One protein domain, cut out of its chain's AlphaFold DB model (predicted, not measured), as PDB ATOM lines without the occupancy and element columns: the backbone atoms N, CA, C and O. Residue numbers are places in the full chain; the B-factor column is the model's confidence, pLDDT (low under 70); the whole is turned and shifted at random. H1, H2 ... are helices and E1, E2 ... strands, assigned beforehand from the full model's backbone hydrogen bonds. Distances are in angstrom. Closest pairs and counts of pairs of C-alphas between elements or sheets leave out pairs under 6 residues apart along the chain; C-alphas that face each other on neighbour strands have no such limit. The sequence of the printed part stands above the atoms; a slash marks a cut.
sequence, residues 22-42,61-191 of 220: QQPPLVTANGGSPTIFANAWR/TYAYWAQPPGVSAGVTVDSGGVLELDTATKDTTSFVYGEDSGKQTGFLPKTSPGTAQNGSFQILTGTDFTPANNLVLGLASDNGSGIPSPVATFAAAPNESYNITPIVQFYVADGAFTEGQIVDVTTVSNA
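Overview. This is residues 22 to 42 and 61 to 191 of the 220 residues of an uncharacterized protein of Caulobacter sp. FWC26 (UniProt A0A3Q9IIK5). What is the picture? Amid little regular structure, two sheets make a sandwich, with E10 and H1 at one end. What is printed? The 152 residues, 57 in named elements, mostly strand, hold E1 to E10, then H1. The antiparallel sheet E2 E8 E7 E3 E4 faces the mixed E1 E9 E6 E5; the whole is compact, radius of gyration of the C-alphas 14.5 A, spans 43 by 33 by 32 A.

Along the chain. Where is the larger sheet? E2 is residues 37 to 39, E8 149 to 155, 17.0 A long, E7 136 to 141, E3 61 to 66, E4 81 to 85. Where is the rest? E1, 26 to 28, begins at C-alpha (131.305, 112.849, 160.999); E9 is 161 to 165, E6 121 to 125, E5 92 to 96, E10 169 to 174; H1, 185 to 190, ends at C-alpha (140.384, 124.854, 148.872).

Arrangement. How do E7 and E3 pair? Antiparallel, with N 62 and O 140 within hydrogen-bond range at 3.0 A. What of H1? It only grazes the larger sheet; 1 of 2 O i to N i+4 pairs is within range.

Size, cuts and confidence. What is cut? Residues 43 to 60; C-alphas 42 and 61 are 15.6 A apart. Where is pLDDT under 70? At residues 100 to 101, in the long link E5 to E6; E3 to E4 is long too.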
ATOM      1  N   GLN A  22     127.446 121.169 151.776       94.50
ATOM      2  CA  GLN A  22     127.568 121.086 153.230       94.50
ATOM      3  C   GLN A  22     128.881 120.390 153.578       94.50
ATOM      4  O   GLN A  22     129.360 119.540 152.824       94.50
ATOM      5  N   GLN A  23     129.462 120.750 154.718       93.56
ATOM      6  CA  GLN A  23     130.543 119.982 155.313       93.56
ATOM      7  C   GLN A  23     130.042 118.549 155.543       93.56
ATOM      8  O   GLN A  23     129.010 118.368 156.197       93.56
ATOM      9  N   PRO A  24     130.739 117.521 155.020       93.50
ATOM     10  CA  PRO A  24     130.352 116.146 155.276       93.50
ATOM     11  C   PRO A  24     130.224 115.861 156.775       93.50
ATOM     12  O   PRO A  24     131.040 116.360 157.558       93.50
ATOM     13  N   PRO A  25     129.241 115.039 157.176       95.31
ATOM     14  CA  PRO A  25     129.064 114.668 158.565       95.31
ATOM     15  C   PRO A  25     130.258 113.853 159.059       95.31
ATOM     16  O   PRO A  25     130.933 113.161 158.291       95.31
ATOM     17  N   LEU A  26     130.460 113.856 160.375       95.44
ATOM     18  CA  LEU A  26     131.305 112.849 160.999       95.44
ATOM     19  C   LEU A  26     130.539 111.523 161.026       95.44
ATOM     20  O   LEU A  26     129.445 111.449 161.589       95.44
ATOM     21  N   VAL A  27     131.129 110.480 160.446       96.56
ATOM     22  CA  VAL A  27     130.556 109.130 160.440       96.56
ATOM     23  C   VAL A  27     131.472 108.183 161.198       96.56
ATOM     24  O   VAL A  27     132.662 108.068 160.897       96.56
ATOM     25  N   THR A  28     130.906 107.479 162.173       96.25
ATOM     26  CA  THR A  28     131.576 106.358 162.843       96.25
ATOM     27  C   THR A  28     130.800 105.078 162.583       96.25
ATOM     28  O   THR A  28     129.571 105.087 162.620       96.25
ATOM     29  N   ALA A  29     131.511 103.986 162.308       95.00
ATOM     30  CA  ALA A  29     130.937 102.655 162.168       95.00
ATOM     31  C   ALA A  29     131.743 101.637 162.986       95.00
ATOM     32  O   ALA A  29     132.892 101.897 163.359       95.00
ATOM     33  N   ASN A  30     131.152 100.483 163.292       92.38
ATOM     34  CA  ASN A  30     131.832  99.430 164.052       92.38
ATOM     35  C   ASN A  30     132.956  98.754 163.252       92.38
ATOM     36  O   ASN A  30     133.911  98.278 163.864       92.38
ATOM     37  N   GLY A  31     132.890  98.750 161.921       80.62
ATOM     38  CA  GLY A  31     133.959  98.287 161.032       80.62
ATOM     39  C   GLY A  31     135.024  99.335 160.696       80.62
ATOM     40  O   GLY A  31     135.956  99.028 159.955       80.62
ATOM     41  N   GLY A  32     134.919 100.558 161.231       84.69
ATOM     42  CA  GLY A  32     135.859 101.660 160.991       84.69
ATOM     43  C   GLY A  32     135.185 102.933 160.476       84.69
ATOM     44  O   GLY A  32     133.963 103.034 160.413       84.69
ATOM     45  N   SER A  33     135.984 103.941 160.121       86.94
ATOM     46  CA  SER A  33     135.475 105.188 159.536       86.94
ATOM     47  C   SER A  33     135.417 105.070 158.011       86.94
ATOM     48  O   SER A  33     136.473 104.924 157.389       86.94
ATOM     49  N   PRO A  34     134.225 105.135 157.389       91.25
ATOM     50  CA  PRO A  34     134.126 105.107 155.938       91.25
ATOM     51  C   PRO A  34     134.656 106.407 155.321       91.25
ATOM     52  O   PRO A  34     134.602 107.476 155.930       91.25
ATOM     53  N   THR A  35     135.144 106.322 154.081       91.69
ATOM     54  CA  THR A  35     135.465 107.509 153.280       91.69
ATOM     55  C   THR A  35     134.174 108.219 152.898       91.69
ATOM     56  O   THR A  35     133.309 107.624 152.252       91.69
ATOM     57  N   ILE A  36     134.059 109.490 153.282       93.38
ATOM     58  CA  ILE A  36     132.878 110.314 153.020       93.38
ATOM     59  C   ILE A  36     133.188 111.307 151.909       93.38
ATOM     60  O   ILE A  36     134.154 112.066 151.992       93.38
ATOM     61  N   PHE A  37     132.336 111.331 150.896       94.12
ATOM     62  CA  PHE A  37     132.354 112.339 149.848       94.12
ATOM     63  C   PHE A  37     131.287 113.394 150.124       94.12
ATOM     64  O   PHE A  37     130.240 113.076 150.684       94.12
ATOM     65  N   ALA A  38     131.529 114.636 149.712       95.00
ATOM     66  CA  ALA A  38     130.480 115.649 149.681       95.00
ATOM     67  C   ALA A  38     129.641 115.485 148.407       95.00
ATOM     68  O   ALA A  38     130.116 114.957 147.399       95.00
ATOM     69  N   ASN A  39     128.410 115.986 148.437       96.06
ATOM     70  CA  ASN A  39     127.566 116.113 147.256       96.06
ATOM     71  C   ASN A  39     127.227 117.584 147.010       96.06
ATOM     72  O   ASN A  39     127.068 118.366 147.949       96.06
ATOM     73  N   ALA A  40     127.088 117.958 145.739       95.62
ATOM     74  CA  ALA A  40     126.530 119.245 145.343       95.62
ATOM     75  C   ALA A  40     125.073 119.343 145.818       95.62
ATOM     76  O   ALA A  40     124.176 118.747 145.227       95.62
ATOM     77  N   TRP A  41     124.836 120.084 146.897       95.31
ATOM     78  CA  TRP A  41     123.534 120.130 147.566       95.31
ATOM     79  C   TRP A  41     122.542 121.054 146.849       95.31
ATOM     80  O   TRP A  41     121.366 120.727 146.680       95.31
ATOM     81  N   ARG A  42     123.027 122.220 146.408       94.56
ATOM     82  CA  ARG A  42     122.231 123.204 145.665       94.56
ATOM     83  C   ARG A  42     123.068 123.859 144.584       94.56
ATOM     84  O   ARG A  42     124.214 124.229 144.837       94.56
ATOM     85  N   THR A  61     117.254 116.782 159.315       93.69
ATOM     86  CA  THR A  61     118.230 115.824 158.794       93.69
ATOM     87  C   THR A  61     117.555 114.561 158.294       93.69
ATOM     88  O   THR A  61     116.651 114.022 158.931       93.69
ATOM     89  N   TYR A  62     118.030 114.062 157.157       97.12
ATOM     90  CA  TYR A  62     117.519 112.845 156.545       97.12
ATOM     91  C   TYR A  62     118.652 111.834 156.399       97.12
ATOM     92  O   TYR A  62     119.714 112.156 155.863       97.12
ATOM     93  N   ALA A  63     118.416 110.592 156.815       97.94
ATOM     94  CA  ALA A  63     119.155 109.484 156.228       97.94
ATOM     95  C   ALA A  63     118.729 109.356 154.765       97.94
ATOM     96  O   ALA A  63     117.545 109.512 154.455       97.94
ATOM     97  N   TYR A  64     119.660 109.029 153.878       96.94
ATOM     98  CA  TYR A  64     119.312 108.595 152.528       96.94
ATOM     99  C   TYR A  64     120.060 107.323 152.146       96.94
ATOM    100  O   TYR A  64     121.106 106.998 152.713       96.94
ATOM    101  N   TRP A  65     119.499 106.625 151.168       97.25
ATOM    102  CA  TRP A  65     120.134 105.516 150.478       97.25
ATOM    103  C   TRP A  65     119.976 105.689 148.970       97.25
ATOM    104  O   TRP A  65     118.999 106.285 148.512       97.25
ATOM    105  N   ALA A  66     120.922 105.148 148.211       96.38
ATOM    106  CA  ALA A  66     120.858 105.078 146.756       96.38
ATOM    107  C   ALA A  66     121.669 103.882 146.237       96.38
ATOM    108  O   ALA A  66     122.386 103.222 146.994       96.38
ATOM    109  N   GLN A  67     121.573 103.626 144.934       94.81
ATOM    110  CA  GLN A  67     122.370 102.613 144.238       94.81
ATOM    111  C   GLN A  67     122.966 103.200 142.944       94.81
ATOM    112  O   GLN A  67     122.560 102.831 141.840       94.81
ATOM    113  N   PRO A  68     123.875 104.188 143.058       92.94
ATOM    114  CA  PRO A  68     124.509 104.810 141.902       92.94
ATOM    115  C   PRO A  68     125.441 103.819 141.177       92.94
ATOM    116  O   PRO A  68     125.854 102.811 141.753       92.94
ATOM    117  N   PRO A  69     125.869 104.121 139.937       87.25
ATOM    118  CA  PRO A  69     126.820 103.283 139.199       87.25
ATOM    119  C   PRO A  69     128.220 103.205 139.846       87.25
ATOM    120  O   PRO A  69     129.058 102.430 139.393       87.25
ATOM    121  N   GLY A  70     128.492 104.007 140.883       87.88
ATOM    122  CA  GLY A  70     129.728 103.980 141.660       87.88
ATOM    123  C   GLY A  70     129.776 105.065 142.740       87.88
ATOM    124  O   GLY A  70     128.863 105.878 142.863       87.88
ATOM    125  N   VAL A  71     130.870 105.090 143.509       87.94
ATOM    126  CA  VAL A  71     131.118 106.072 144.583       87.94
ATOM    127  C   VAL A  71     132.427 106.808 144.307       87.94
ATOM    128  O   VAL A  71     133.471 106.510 144.881       87.94
ATOM    129  N   SER A  72     132.388 107.736 143.356       90.62
ATOM    130  CA  SER A  72     133.551 108.531 142.959       90.62
ATOM    131  C   SER A  72     133.133 109.921 142.498       90.62
ATOM    132  O   SER A  72     132.000 110.119 142.058       90.62
ATOM    133  N   ALA A  73     134.067 110.872 142.550       90.56
ATOM    134  CA  ALA A  73     133.834 112.227 142.068       90.56
ATOM    135  C   ALA A  73     133.285 112.230 140.629       90.56
ATOM    136  O   ALA A  73     133.753 111.483 139.767       90.56
ATOM    137  N   GLY A  74     132.280 113.068 140.382       92.06
ATOM    138  CA  GLY A  74     131.607 113.204 139.093       92.06
ATOM    139  C   GLY A  74     130.343 112.355 138.930       92.06
ATOM    140  O   GLY A  74     129.505 112.718 138.106       92.06
ATOM    141  N   VAL A  75     130.163 111.288 139.719       94.62
ATOM    142  CA  VAL A  75     128.931 110.479 139.715       94.62
ATOM    143  C   VAL A  75     127.789 111.261 140.360       94.62
ATOM    144  O   VAL A  75     127.978 111.869 141.410       94.62
ATOM    145  N   THR A  76     126.601 111.224 139.762       94.75
ATOM    146  CA  THR A  76     125.402 111.872 140.307       94.75
ATOM    147  C   THR A  76     124.532 110.870 141.051       94.75
ATOM    148  O   THR A  76     124.231 109.799 140.529       94.75
ATOM    149  N   VAL A  77     124.129 111.235 142.269       93.31
ATOM    150  CA  VAL A  77     123.128 110.514 143.059       93.31
ATOM    151  C   VAL A  77     121.793 111.245 142.914       93.31
ATOM    152  O   VAL A  77     121.579 112.273 143.550       93.31
ATOM    153  N   ASP A  78     120.916 110.736 142.050       88.25
ATOM    154  CA  ASP A  78     119.642 111.371 141.671       88.25
ATOM    155  C   ASP A  78     118.397 110.516 141.970       88.25
ATOM    156  O   ASP A  78     117.266 110.945 141.739       88.25
ATOM    157  N   SER A  79     118.589 109.307 142.497       90.56
ATOM    158  CA  SER A  79     117.525 108.348 142.784       90.56
ATOM    159  C   SER A  79     117.831 107.544 144.044       90.56
ATOM    160  O   SER A  79     118.989 107.277 144.366       90.56
ATOM    161  N   GLY A  80     116.782 107.173 144.779       93.12
ATOM    162  CA  GLY A  80     116.913 106.479 146.055       93.12
ATOM    163  C   GLY A  80     115.731 106.738 146.981       93.12
ATOM    164  O   GLY A  80     114.616 107.001 146.530       93.12
ATOM    165  N   GLY A  81     115.982 106.680 148.287       95.25
ATOM    166  CA  GLY A  81     114.979 106.985 149.300       95.25
ATOM    167  C   GLY A  81     115.571 107.682 150.515       95.25
ATOM    168  O   GLY A  81     116.766 107.591 150.789       95.25
ATOM    169  N   VAL A  82     114.707 108.375 151.252       96.62
ATOM    170  CA  VAL A  82     115.072 109.178 152.423       96.62
ATOM    171  C   VAL A  82     114.201 108.824 153.621       96.62
ATOM    172  O   VAL A  82     113.064 108.379 153.463       96.62
ATOM    173  N   LEU A  83     114.722 109.047 154.824       97.69
ATOM    174  CA  LEU A  83     113.963 108.974 156.068       97.69
ATOM    175  C   LEU A  83     114.404 110.099 157.003       97.69
ATOM    176  O   LEU A  83     115.590 110.239 157.292       97.69
ATOM    177  N   GLU A  84     113.446 110.889 157.483       97.25
ATOM    178  CA  GLU A  84     113.709 111.967 158.438       97.25
ATOM    179  C   GLU A  84     114.072 111.406 159.816       97.25
ATOM    180  O   GLU A  84     113.303 110.642 160.413       97.25
ATOM    181  N   LEU A  85     115.217 111.824 160.346       97.44
ATOM    182  CA  LEU A  85     115.742 111.387 161.637       97.44
ATOM    183  C   LEU A  85     116.130 112.604 162.471       97.44
ATOM    184  O   LEU A  85     116.641 113.590 161.942       97.44
ATOM    185  N   ASP A  86     115.903 112.513 163.775       96.12
ATOM    186  CA  ASP A  86     116.234 113.558 164.736       96.12
ATOM    187  C   ASP A  86     117.441 113.140 165.597       96.12
ATOM    188  O   ASP A  86     117.470 112.082 166.236       96.12
ATOM    189  N   THR A  87     118.471 113.988 165.590       95.56
ATOM    190  CA  THR A  87     119.718 113.798 166.341       95.56
ATOM    191  C   THR A  87     119.565 114.106 167.832       95.56
ATOM    192  O   THR A  87     120.342 113.602 168.647       95.56
ATOM    193  N   ALA A  88     118.551 114.885 168.227       95.56
ATOM    194  CA  ALA A  88     118.249 115.195 169.622       95.56
ATOM    195  C   ALA A  88     117.632 113.990 170.345       95.56
ATOM    196  O   ALA A  88     117.965 113.712 171.500       95.56
ATOM    197  N   THR A  89     116.778 113.233 169.652       97.19
ATOM    198  CA  THR A  89     116.193 111.971 170.135       97.19
ATOM    199  C   THR A  89     117.039 110.748 169.786       97.19
ATOM    200  O   THR A  89     116.661 109.628 170.134       97.19
ATOM    201  N   LYS A  90     118.209 110.950 169.162       98.12
ATOM    202  CA  LYS A  90     119.167 109.891 168.808       98.12
ATOM    203  C   LYS A  90     118.525 108.811 167.941       98.12
ATOM    204  O   LYS A  90     118.748 107.618 168.168       98.12
ATOM    205  N   ASP A  91     117.678 109.231 167.002       98.62
ATOM    206  CA  ASP A  91     116.848 108.333 166.204       98.62
ATOM    207  C   ASP A  91     117.687 107.233 165.538       98.62
ATOM    208  O   ASP A  91     118.840 107.424 165.145       98.62
ATOM    209  N   THR A  92     117.098 106.049 165.413       98.62
ATOM    210  CA  THR A  92     117.742 104.885 164.796       98.62
ATOM    211  C   THR A  92     116.824 104.268 163.755       98.62
ATOM    212  O   THR A  92     115.629 104.108 163.997       98.62
ATOM    213  N   THR A  93     117.368 103.890 162.605       98.50
ATOM    214  CA  THR A  93     116.664 103.112 161.579       98.50
ATOM    215  C   THR A  93     117.516 101.934 161.123       98.50
ATOM    216  O   THR A  93     118.727 101.902 161.341       98.50
ATOM    217  N   SER A  94     116.886 100.949 160.493       97.50
ATOM    218  CA  SER A  94     117.577  99.882 159.772       97.50
ATOM    219  C   SER A  94     117.332 100.033 158.280       97.50
ATOM    220  O   SER A  94     116.204 100.285 157.857       97.50
ATOM    221  N   PHE A  95     118.379  99.858 157.488       97.50
ATOM    222  CA  PHE A  95     118.281  99.726 156.046       97.50
ATOM    223  C   PHE A  95     118.137  98.248 155.675       97.50
ATOM    224  O   PHE A  95     118.865  97.406 156.202       97.50
ATOM    225  N   VAL A  96     117.200  97.954 154.775       95.44
ATOM    226  CA  VAL A  96     116.965  96.619 154.219       95.44
ATOM    227  C   VAL A  96     117.178  96.671 152.713       95.44
ATOM    228  O   VAL A  96     116.597  97.514 152.028       95.44
ATOM    229  N   TYR A  97     117.972  95.741 152.192       94.12
ATOM    230  CA  TYR A  97     118.091  95.452 150.771       94.12
ATOM    231  C   TYR A  97     117.168  94.286 150.414       94.12
ATOM    232  O   TYR A  97     117.358  93.135 150.810       94.12
ATOM    233  N   GLY A  98     116.083  94.614 149.723       84.06
ATOM    234  CA  GLY A  98     114.935  93.730 149.600       84.06
ATOM    235  C   GLY A  98     114.917  92.835 148.361       84.06
ATOM    236  O   GLY A  98     114.088  91.923 148.313       84.06
ATOM    237  N   GLU A  99     115.817  93.052 147.391       73.94
ATOM    238  CA  GLU A  99     115.752  92.412 146.065       73.94
ATOM    239  C   GLU A  99     115.787  90.878 146.131       73.94
ATOM    240  O   GLU A  99     114.976  90.223 145.477       73.94
ATOM    241  N   ASP A 100     116.620  90.303 147.003       63.47
ATOM    242  CA  ASP A 100     116.756  88.844 147.130       63.47
ATOM    243  C   ASP A 100     115.739  88.210 148.098       63.47
ATOM    244  O   ASP A 100     115.596  86.988 148.156       63.47
ATOM    245  N   SER A 101     115.014  89.025 148.873       67.00
ATOM    246  CA  SER A 101     114.118  88.555 149.943       67.00
ATOM    247  C   SER A 101     112.634  88.850 149.700       67.00
ATOM    248  O   SER A 101     111.803  88.572 150.569       67.00
ATOM    249  N   GLY A 102     112.282  89.411 148.536       72.00
ATOM    250  CA  GLY A 102     110.910  89.819 148.207       72.00
ATOM    251  C   GLY A 102     110.391  90.975 149.070       72.00
ATOM    252  O   GLY A 102     109.182  91.192 149.156       72.00
ATOM    253  N   LYS A 103     111.295  91.699 149.739       78.75
ATOM    254  CA  LYS A 103     110.989  92.896 150.530       78.75
ATOM    255  C   LYS A 103     111.244  94.142 149.688       78.75
ATOM    256  O   LYS A 103     111.948  94.101 148.687       78.75
ATOM    257  N   GLN A 104     110.678  95.272 150.095       85.94
ATOM    258  CA  GLN A 104     111.031  96.552 149.489       85.94
ATOM    259  C   GLN A 104     112.400  97.005 150.010       85.94
ATOM    260  O   GLN A 104     112.623  97.000 151.220       85.94
ATOM    261  N   THR A 105     113.296  97.408 149.107       93.56
ATOM    262  CA  THR A 105     114.550  98.072 149.484       93.56
ATOM    263  C   THR A 105     114.253  99.436 150.096       93.56
ATOM    264  O   THR A 105     113.514 100.235 149.515       93.56
ATOM    265  N   GLY A 106     114.833  99.714 151.261       95.94
ATOM    266  CA  GLY A 106     114.722 101.014 151.907       95.94
ATOM    267  C   GLY A 106     114.873 100.975 153.419       95.94
ATOM    268  O   GLY A 106     115.239  99.963 154.018       95.94
ATOM    269  N   PHE A 107     114.593 102.116 154.044       97.25
ATOM    270  CA  PHE A 107     114.614 102.237 155.494       97.25
ATOM    271  C   PHE A 107     113.342 101.680 156.126       97.25
ATOM    272  O   PHE A 107     112.229 101.936 155.665       97.25
ATOM    273  N   LEU A 108     113.514 100.970 157.235       96.25
ATOM    274  CA  LEU A 108     112.422 100.635 158.137       96.25
ATOM    275  C   LEU A 108     111.981 101.877 158.932       96.25
ATOM    276  O   LEU A 108     112.744 102.845 159.053       96.25
ATOM    277  N   PRO A 109     110.767 101.864 159.518       97.00
ATOM    278  CA  PRO A 109     110.336 102.923 160.421       97.00
ATOM    279  C   PRO A 109     111.374 103.193 161.514       97.00
ATOM    280  O   PRO A 109     111.961 102.267 162.078       97.00
ATOM    281  N   LYS A 110     111.599 104.473 161.809       97.94
ATOM    282  CA  LYS A 110     112.562 104.880 162.832       97.94
ATOM    283  C   LYS A 110     112.108 104.503 164.239       97.94
ATOM    284  O   LYS A 110     110.920 104.507 164.551       97.94
ATOM    285  N   THR A 111     113.084 104.267 165.102       98.50
ATOM    286  CA  THR A 111     112.929 104.176 166.554       98.50
ATOM    287  C   THR A 111     113.325 105.515 167.174       98.50
ATOM    288  O   THR A 111     114.416 106.012 166.894       98.50
ATOM    289  N   SER A 112     112.439 106.087 167.996       97.19
ATOM    290  CA  SER A 112     112.615 107.386 168.657       97.19
ATOM    291  C   SER A 112     112.032 107.343 170.085       97.19
ATOM    292  O   SER A 112     110.844 107.041 170.227       97.19
ATOM    293  N   PRO A 113     112.819 107.606 171.148       96.94
ATOM    294  CA  PRO A 113     114.263 107.807 171.108       96.94
ATOM    295  C   PRO A 113     114.992 106.530 170.675       96.94
ATOM    296  O   PRO A 113     114.555 105.421 170.985       96.94
ATOM    297  N   GLY A 114     116.084 106.690 169.934       97.44
ATOM    298  CA  GLY A 114     116.894 105.575 169.447       97.44
ATOM    299  C   GLY A 114     118.146 105.324 170.288       97.44
ATOM    300  O   GLY A 114     118.248 105.719 171.451       97.44
ATOM    301  N   THR A 115     119.109 104.633 169.683       97.25
ATOM    302  CA  THR A 115     120.374 104.205 170.299       97.25
ATOM    303  C   THR A 115     121.602 104.894 169.710       97.25
ATOM    304  O   THR A 115     122.726 104.492 170.012       97.25
ATOM    305  N   ALA A 116     121.412 105.926 168.883       97.81
ATOM    306  CA  ALA A 116     122.519 106.652 168.276       97.81
ATOM    307  C   ALA A 116     123.398 107.364 169.323       97.81
ATOM    308  O   ALA A 116     122.996 107.628 170.463       97.81
ATOM    309  N   GLN A 117     124.616 107.709 168.921       96.62
ATOM    310  CA  GLN A 117     125.501 108.575 169.695       96.62
ATOM    311  C   GLN A 117     124.906 109.982 169.863       96.62
ATOM    312  O   GLN A 117     123.986 110.402 169.163       96.62
ATOM    313  N   ASN A 118     125.411 110.723 170.851       95.50
ATOM    314  CA  ASN A 118     124.914 112.064 171.137       95.50
ATOM    315  C   ASN A 118     125.189 113.029 169.975       95.50
ATOM    316  O   ASN A 118     126.341 113.182 169.581       95.50
ATOM    317  N   GLY A 119     124.147 113.708 169.486       95.00
ATOM    318  CA  GLY A 119     124.242 114.584 168.314       95.00
ATOM    319  C   GLY A 119     124.220 113.838 166.977       95.00
ATOM    320  O   GLY A 119     124.389 114.462 165.934       95.00
ATOM    321  N   SER A 120     123.988 112.524 166.992       97.25
ATOM    322  CA  SER A 120     123.924 111.686 165.798       97.25
ATOM    323  C   SER A 120     122.543 111.060 165.625       97.25
ATOM    324  O   SER A 120     121.785 110.906 166.582       97.25
ATOM    325  N   PHE A 121     122.252 110.619 164.407       98.25
ATOM    326  CA  PHE A 121     121.300 109.532 164.173       98.25
ATOM    327  C   PHE A 121     122.059 108.271 163.755       98.25
ATOM    328  O   PHE A 121     123.247 108.334 163.420       98.25
ATOM    329  N   GLN A 122     121.377 107.127 163.772       98.44
ATOM    330  CA  GLN A 122     121.982 105.839 163.459       98.44
ATOM    331  C   GLN A 122     121.274 105.108 162.317       98.44
ATOM    332  O   GLN A 122     120.046 105.006 162.298       98.44
ATOM    333  N   ILE A 123     122.064 104.554 161.395       98.62
ATOM    334  CA  ILE A 123     121.611 103.591 160.386       98.62
ATOM    335  C   ILE A 123     122.252 102.238 160.694       98.62
ATOM    336  O   ILE A 123     123.475 102.135 160.788       98.62
ATOM    337  N   LEU A 124     121.429 101.202 160.828       98.19
ATOM    338  CA  LEU A 124     121.861  99.812 160.961       98.19
ATOM    339  C   LEU A 124     121.721  99.099 159.615       98.19
ATOM    340  O   LEU A 124     120.674  99.203 158.978       98.19
ATOM    341  N   THR A 125     122.739  98.357 159.193       97.19
ATOM    342  CA  THR A 125     122.676  97.509 157.995       97.19
ATOM    343  C   THR A 125     122.689  96.033 158.374       97.19
ATOM    344  O   THR A 125     123.375  95.618 159.308       97.19
ATOM    345  N   GLY A 126     121.907  95.230 157.652       94.38
ATOM    346  CA  GLY A 126     121.883  93.779 157.804       94.38
ATOM    347  C   GLY A 126     122.973  93.077 156.995       94.38
ATOM    348  O   GLY A 126     123.895  93.695 156.467       94.38
ATOM    349  N   THR A 127     122.856  91.754 156.899       94.06
ATOM    350  CA  THR A 127     123.683  90.887 156.036       94.06
ATOM    351  C   THR A 127     122.989  90.559 154.710       94.06
ATOM    352  O   THR A 127     123.315  89.573 154.059       94.06
ATOM    353  N   ASP A 128     121.961  91.325 154.366       93.31
ATOM    354  CA  ASP A 128     121.068  91.139 153.225       93.31
ATOM    355  C   ASP A 128     121.617  91.724 151.920       93.31
ATOM    356  O   ASP A 128     121.000  91.568 150.876       93.31
ATOM    357  N   PHE A 129     122.797  92.340 151.959       94.44
ATOM    358  CA  PHE A 129     123.551  92.756 150.784       94.44
ATOM    359  C   PHE A 129     125.051  92.547 150.995       94.44
ATOM    360  O   PHE A 129     125.530  92.229 152.084       94.44
ATOM    361  N   THR A 130     125.809  92.755 149.929       93.88
ATOM    362  CA  THR A 130     127.270  92.751 149.917       93.88
ATOM    363  C   THR A 130     127.784  94.058 149.310       93.88
ATOM    364  O   THR A 130     127.036  94.748 148.613       93.88
ATOM    365  N   PRO A 131     129.073  94.398 149.481       91.75
ATOM    366  CA  PRO A 131     129.656  95.554 148.800       91.75
ATOM    367  C   PRO A 131     129.482  95.541 147.269       91.75
ATOM    368  O   PRO A 131     129.454  96.599 146.650       91.75
ATOM    369  N   ALA A 132     129.306  94.366 146.646       91.69
ATOM    370  CA  ALA A 132     129.086  94.242 145.204       91.69
ATOM    371  C   ALA A 132     127.728  94.796 144.730       91.69
ATOM    372  O   ALA A 132     127.559  95.045 143.538       91.69
ATOM    373  N   ASN A 133     126.773  95.021 145.640       92.38
ATOM    374  CA  ASN A 133     125.480  95.626 145.312       92.38
ATOM    375  C   ASN A 133     125.581  97.140 145.039       92.38
ATOM    376  O   ASN A 133     124.615  97.722 144.552       92.38
ATOM    377  N   ASN A 134     126.735  97.776 145.303       92.50
ATOM    378  CA  ASN A 134     126.993  99.208 145.069       92.50
ATOM    379  C   ASN A 134     125.991 100.147 145.762       92.50
ATOM    380  O   ASN A 134     125.633 101.205 145.245       92.50
ATOM    381  N   LEU A 135     125.534  99.754 146.950       95.44
ATOM    382  CA  LEU A 135     124.669 100.583 147.776       95.44
ATOM    383  C   LEU A 135     125.474 101.704 148.430       95.44
ATOM    384  O   LEU A 135     126.596 101.501 148.902       95.44
ATOM    385  N   VAL A 136     124.862 102.878 148.508       97.00
ATOM    386  CA  VAL A 136     125.393 104.013 149.262       97.00
ATOM    387  C   VAL A 136     124.401 104.467 150.309       97.00
ATOM    388  O   VAL A 136     123.186 104.353 150.133       97.00
ATOM    389  N   LEU A 137     124.944 105.008 151.392       97.88
ATOM    390  CA  LEU A 137     124.201 105.659 152.458       97.88
ATOM    391  C   LEU A 137     124.772 107.056 152.685       97.88
ATOM    392  O   LEU A 137     125.892 107.373 152.270       97.88
ATOM    393  N   GLY A 138     124.018 107.884 153.397       97.12
ATOM    394  CA  GLY A 138     124.564 109.129 153.900       97.12
ATOM    395  C   GLY A 138     123.546 110.077 154.498       97.12
ATOM    396  O   GLY A 138     122.496 109.672 155.001       97.12
ATOM    397  N   LEU A 139     123.908 111.355 154.442       97.50
ATOM    398  CA  LEU A 139     123.101 112.473 154.903       97.50
ATOM    399  C   LEU A 139     122.476 113.191 153.707       97.50
ATOM    400  O   LEU A 139     123.161 113.493 152.727       97.50
ATOM    401  N   ALA A 140     121.190 113.492 153.820       96.75
ATOM    402  CA  ALA A 140     120.468 114.391 152.939       96.75
ATOM    403  C   ALA A 140     119.858 115.541 153.746       96.75
ATOM    404  O   ALA A 140     119.599 115.429 154.947       96.75
ATOM    405  N   SER A 141     119.634 116.653 153.058       94.31
ATOM    406  CA  SER A 141     119.027 117.865 153.598       94.31
ATOM    407  C   SER A 141     117.976 118.355 152.618       94.31
ATOM    408  O   SER A 141     118.155 118.232 151.403       94.31
ATOM    409  N   ASP A 142     116.906 118.967 153.123       91.06
ATOM    410  CA  ASP A 142     115.999 119.710 152.249       91.06
ATOM    411  C   ASP A 142     116.798 120.751 151.457       91.06
ATOM    412  O   ASP A 142     117.762 121.315 151.969       91.06
ATOM    413  N   ASN A 143     116.443 120.953 150.194       83.25
ATOM    414  CA  ASN A 143     117.032 121.960 149.315       83.25
ATOM    415  C   ASN A 143     115.955 122.875 148.695       83.25
ATOM    416  O   ASN A 143     116.240 123.650 147.780       83.25
ATOM    417  N   GLY A 144     114.709 122.781 149.175       79.88
ATOM    418  CA  GLY A 144     113.560 123.531 148.677       79.88
ATOM    419  C   GLY A 144     112.923 122.950 147.410       79.88
ATOM    420  O   GLY A 144     112.045 123.592 146.838       79.88
ATOM    421  N   SER A 145     113.349 121.769 146.940       77.25
ATOM    422  CA  SER A 145     112.735 121.076 145.790       77.25
ATOM    423  C   SER A 145     111.558 120.162 146.166       77.25
ATOM    424  O   SER A 145     110.879 119.645 145.282       77.25
ATOM    425  N   GLY A 146     111.304 119.962 147.465       80.88
ATOM    426  CA  GLY A 146     110.292 119.033 147.984       80.88
ATOM    427  C   GLY A 146     110.786 117.591 148.146       80.88
ATOM    428  O   GLY A 146     110.126 116.803 148.820       80.88
ATOM    429  N   ILE A 147     111.956 117.254 147.590       86.25
ATOM    430  CA  ILE A 147     112.673 116.003 147.847       86.25
ATOM    431  C   ILE A 147     114.034 116.371 148.461       86.25
ATOM    432  O   ILE A 147     114.777 117.141 147.846       86.25
ATOM    433  N   PRO A 148     114.387 115.857 149.654       92.56
ATOM    434  CA  PRO A 148     115.701 116.100 150.236       92.56
ATOM    435  C   PRO A 148     116.820 115.649 149.296       92.56
ATOM    436  O   PRO A 148     116.766 114.565 148.718       92.56
ATOM    437  N   SER A 149     117.846 116.484 149.163       93.69
ATOM    438  CA  SER A 149     118.989 116.239 148.289       93.69
ATOM    439  C   SER A 149     120.168 115.697 149.103       93.69
ATOM    440  O   SER A 149     120.387 116.162 150.232       93.69
ATOM    441  N   PRO A 150     120.924 114.711 148.585       95.69
ATOM    442  CA  PRO A 150     122.091 114.192 149.281       95.69
ATOM    443  C   PRO A 150     123.138 115.295 149.448       95.69
ATOM    444  O   PRO A 150     123.397 116.077 148.535       95.69
ATOM    445  N   VAL A 151     123.755 115.340 150.627       95.38
ATOM    446  CA  VAL A 151     124.832 116.290 150.955       95.38
ATOM    447  C   VAL A 151     126.156 115.590 151.238       95.38
ATOM    448  O   VAL A 151     127.213 116.204 151.096       95.38
ATOM    449  N   ALA A 152     126.114 114.304 151.595       95.81
ATOM    450  CA  ALA A 152     127.306 113.488 151.765       95.81
ATOM    451  C   ALA A 152     127.056 112.015 151.441       95.81
ATOM    452  O   ALA A 152     126.054 111.455 151.869       95.81
ATOM    453  N   THR A 153     127.984 111.357 150.751       96.50
ATOM    454  CA  THR A 153     127.860 109.961 150.305       96.50
ATOM    455  C   THR A 153     128.991 109.104 150.829       96.50
ATOM    456  O   THR A 153     130.151 109.508 150.779       96.50
ATOM    457  N   PHE A 154     128.668 107.888 151.258       95.56
ATOM    458  CA  PHE A 154     129.655 106.848 151.508       95.56
ATOM    459  C   PHE A 154     129.136 105.469 151.099       95.56
ATOM    460  O   PHE A 154     127.930 105.219 151.052       95.56
ATOM    461  N   ALA A 155     130.065 104.569 150.781       95.56
ATOM    462  CA  ALA A 155     129.735 103.197 150.417       95.56
ATOM    463  C   ALA A 155     129.139 102.451 151.618       95.56
ATOM    464  O   ALA A 155     129.706 102.473 152.713       95.56
ATOM    465  N   ALA A 156     128.012 101.774 151.407       95.81
ATOM    466  CA  ALA A 156     127.399 100.943 152.426       95.81
ATOM    467  C   ALA A 156     128.149  99.611 152.543       95.81
ATOM    468  O   ALA A 156     128.353  98.903 151.557       95.81
ATOM    469  N   ALA A 157     128.505  99.238 153.766       95.75
ATOM    470  CA  ALA A 157     128.936  97.893 154.121       95.75
ATOM    471  C   ALA A 157     127.854  97.173 154.959       95.75
ATOM    472  O   ALA A 157     127.133  97.831 155.727       95.75
ATOM    473  N   PRO A 158     127.704  95.845 154.790       95.56
ATOM    474  CA  PRO A 158     126.735  95.046 155.536       95.56
ATOM    475  C   PRO A 158     127.169  94.829 156.989       95.56
ATOM    476  O   PRO A 158     128.362  94.813 157.287       95.56
ATOM    477  N   ASN A 159     126.200  94.577 157.873       96.06
ATOM    478  CA  ASN A 159     126.402  94.324 159.304       96.06
ATOM    479  C   ASN A 159     127.129  95.469 160.040       96.06
ATOM    480  O   ASN A 159     127.992  95.250 160.896       96.06
ATOM    481  N   GLU A 160     126.768  96.703 159.696       97.69
ATOM    482  CA  GLU A 160     127.348  97.922 160.246       97.69
ATOM    483  C   GLU A 160     126.319  98.758 161.007       97.69
ATOM    484  O   GLU A 160     125.102  98.661 160.837       97.69
ATOM    485  N   SER A 161     126.854  99.621 161.858       97.62
ATOM    486  CA  SER A 161     126.143 100.557 162.701       97.62
ATOM    487  C   SER A 161     126.752 101.940 162.517       97.62
ATOM    488  O   SER A 161     127.724 102.301 163.179       97.62
ATOM    489  N   TYR A 162     126.182 102.716 161.600       98.38
ATOM    490  CA  TYR A 162     126.671 104.049 161.264       98.38
ATOM    491  C   TYR A 162     126.044 105.083 162.186       98.38
ATOM    492  O   TYR A 162     124.839 105.304 162.109       98.38
ATOM    493  N   ASN A 163     126.844 105.753 163.013       98.12
ATOM    494  CA  ASN A 163     126.439 106.987 163.679       98.12
ATOM    495  C   ASN A 163     126.860 108.168 162.811       98.12
ATOM    496  O   ASN A 163     128.048 108.344 162.537       98.12
ATOM    497  N   ILE A 164     125.885 108.966 162.384       98.06
ATOM    498  CA  ILE A 164     126.081 110.094 161.477       98.06
ATOM    499  C   ILE A 164     125.799 111.375 162.254       98.06
ATOM    500  O   ILE A 164     124.679 111.584 162.719       98.06
ATOM    501  N   THR A 165     126.823 112.215 162.398       96.69
ATOM    502  CA  THR A 165     126.770 113.502 163.106       96.69
ATOM    503  C   THR A 165     126.835 114.637 162.085       96.69
ATOM    504  O   THR A 165     127.913 114.891 161.537       96.69
ATOM    505  N   PRO A 166     125.706 115.300 161.785       94.94
ATOM    506  CA  PRO A 166     125.663 116.457 160.898       94.94
ATOM    507  C   PRO A 166     126.563 117.594 161.394       94.94
ATOM    508  O   PRO A 166     126.714 117.794 162.598       94.94
ATOM    509  N   ILE A 167     127.131 118.359 160.460       92.44
ATOM    510  CA  ILE A 167     127.935 119.549 160.754       92.44
ATOM    511  C   ILE A 167     127.295 120.739 160.040       92.44
ATOM    512  O   ILE A 167     127.090 120.703 158.829       92.44
ATOM    513  N   VAL A 168     126.987 121.802 160.788       90.56
ATOM    514  CA  VAL A 168     126.346 123.018 160.260       90.56
ATOM    515  C   VAL A 168     127.412 123.982 159.729       90.56
ATOM    516  O   VAL A 168     127.641 125.068 160.257       90.56
ATOM    517  N   GLN A 169     128.093 123.547 158.673       93.56
ATOM    518  CA  GLN A 169     129.077 124.332 157.936       93.56
ATOM    519  C   GLN A 169     128.846 124.141 156.438       93.56
ATOM    520  O   GLN A 169     128.479 123.058 155.984       93.56
ATOM    521  N   PHE A 170     129.053 125.199 155.664       95.06
ATOM    522  CA  PHE A 170     128.749 125.241 154.240       95.06
ATOM    523  C   PHE A 170     129.921 125.790 153.442       95.06
ATOM    524  O   PHE A 170     130.724 126.581 153.940       95.06
ATOM    525  N   TYR A 171     129.952 125.421 152.170       96.38
ATOM    526  CA  TYR A 171     130.901 125.933 151.197       96.38
ATOM    527  C   TYR A 171     130.161 126.436 149.966       96.38
ATOM    528  O   TYR A 171     129.284 125.744 149.450       96.38
ATOM    529  N   VAL A 172     130.528 127.616 149.472       96.44
ATOM    530  CA  VAL A 172     130.037 128.150 148.194       96.44
ATOM    531  C   VAL A 172     131.201 128.224 147.221       96.44
ATOM    532  O   VAL A 172     132.136 128.994 147.433       96.44
ATOM    533  N   ALA A 173     131.148 127.426 146.159       94.94
ATOM    534  CA  ALA A 173     132.172 127.397 145.121       94.94
ATOM    535  C   ALA A 173     131.648 127.985 143.806       94.94
ATOM    536  O   ALA A 173     130.462 127.871 143.487       94.94
ATOM    537  N   ASP A 174     132.557 128.581 143.037       93.00
ATOM    538  CA  ASP A 174     132.346 128.917 141.626       93.00
ATOM    539  C   ASP A 174     132.523 127.641 140.794       93.00
ATOM    540  O   ASP A 174     133.579 127.008 140.828       93.00
ATOM    541  N   GLY A 175     131.474 127.230 140.089       90.12
ATOM    542  CA  GLY A 175     131.483 126.008 139.298       90.12
ATOM    543  C   GLY A 175     130.090 125.464 139.009       90.12
ATOM    544  O   GLY A 175     129.168 125.559 139.823       90.12
ATOM    545  N   ALA A 176     129.961 124.864 137.826       90.06
ATOM    546  CA  ALA A 176     128.758 124.175 137.389       90.06
ATOM    547  C   ALA A 176     128.853 122.690 137.762       90.06
ATOM    548  O   ALA A 176     129.517 121.914 137.078       90.06
ATOM    549  N   PHE A 177     128.180 122.320 138.846       93.44
ATOM    550  CA  PHE A 177     127.959 120.932 139.243       93.44
ATOM    551  C   PHE A 177     126.496 120.559 138.989       93.44
ATOM    552  O   PHE A 177     125.646 121.426 138.783       93.44
ATOM    553  N   THR A 178     126.195 119.265 138.997       93.94
ATOM    554  CA  THR A 178     124.810 118.768 139.008       93.94
ATOM    555  C   THR A 178     124.377 118.530 140.452       93.94
ATOM    556  O   THR A 178     125.169 118.008 141.229       93.94
ATOM    557  N   GLU A 179     123.150 118.900 140.836       93.88
ATOM    558  CA  GLU A 179     122.641 118.564 142.178       93.88
ATOM    559  C   GLU A 179     122.750 117.048 142.424       93.88
ATOM    560  O   GLU A 179     122.461 116.243 141.541       93.88
ATOM    561  N   GLY A 180     123.237 116.662 143.602       94.75
ATOM    562  CA  GLY A 180     123.538 115.279 143.968       94.75
ATOM    563  C   GLY A 180     124.872 114.731 143.447       94.75
ATOM    564  O   GLY A 180     125.251 113.616 143.810       94.75
ATOM    565  N   GLN A 181     125.630 115.491 142.650       96.06
ATOM    566  CA  GLN A 181     126.946 115.072 142.167       96.06
ATOM    567  C   GLN A 181     127.948 114.912 143.310       96.06
ATOM    568  O   GLN A 181     128.169 115.842 144.085       96.06
ATOM    569  N   ILE A 182     128.581 113.743 143.375       95.19
ATOM    570  CA  ILE A 182     129.674 113.417 144.287       95.19
ATOM    571  C   ILE A 182     130.897 114.255 143.915       95.19
ATOM    572  O   ILE A 182     131.309 114.308 142.753       95.19
ATOM    573  N   VAL A 183     131.513 114.873 144.915       92.38
ATOM    574  CA  VAL A 183     132.720 115.686 144.777       92.38
ATOM    575  C   VAL A 183     133.740 115.342 145.857       92.38
ATOM    576  O   VAL A 183     133.399 114.926 146.967       92.38
ATOM    577  N   ASP A 184     135.015 115.537 145.532       84.69
ATOM    578  CA  ASP A 184     136.082 115.446 146.522       84.69
ATOM    579  C   ASP A 184     136.041 116.673 147.446       84.69
ATOM    580  O   ASP A 184     136.110 117.824 147.001       84.69
ATOM    581  N   VAL A 185     135.959 116.416 148.749       74.62
ATOM    582  CA  VAL A 185     135.936 117.426 149.818       74.62
ATOM    583  C   VAL A 185     137.136 118.365 149.748       74.62
ATOM    584  O   VAL A 185     137.008 119.566 150.005       74.62
ATOM    585  N   THR A 186     138.306 117.850 149.375       78.06
ATOM    586  CA  THR A 186     139.533 118.649 149.262       78.06
ATOM    587  C   THR A 186     139.463 119.640 148.101       78.06
ATOM    588  O   THR A 186     140.035 120.724 148.171       78.06
ATOM    589  N   THR A 187     138.721 119.312 147.043       74.94
ATOM    590  CA  THR A 187     138.525 120.222 145.910       74.94
ATOM    591  C   THR A 187     137.583 121.361 146.295       74.94
ATOM    592  O   THR A 187     137.862 122.519 145.994       74.94
ATOM    593  N   VAL A 188     136.504 121.051 147.020       72.94
ATOM    594  CA  VAL A 188     135.532 122.053 147.481       72.94
ATOM    595  C   VAL A 188     136.154 123.004 148.502       72.94
ATOM    596  O   VAL A 188     136.032 124.219 148.366       72.94
ATOM    597  N   SER A 189     136.847 122.481 149.514       72.50
ATOM    598  CA  SER A 189     137.343 123.275 150.651       72.50
ATOM    599  C   SER A 189     138.464 124.263 150.301       72.50
ATOM    600  O   SER A 189     138.610 125.275 150.981       72.50
ATOM    601  N   ASN A 190     139.229 124.023 149.232       73.69
ATOM    602  CA  ASN A 190     140.384 124.854 148.872       73.69
ATOM    603  C   ASN A 190     140.056 126.058 147.964       73.69
ATOM    604  O   ASN A 190     140.874 126.970 147.853       73.69
ATOM    605  N   ALA A 191     138.890 126.077 147.308       79.06
ATOM    606  CA  ALA A 191     138.518 127.102 146.322       79.06
ATOM    607  C   ALA A 191     137.070 127.605 146.495       79.06
ATOM    608  O   ALA A 191     136.351 127.829 145.521       79.06
TER     609      ALA A 191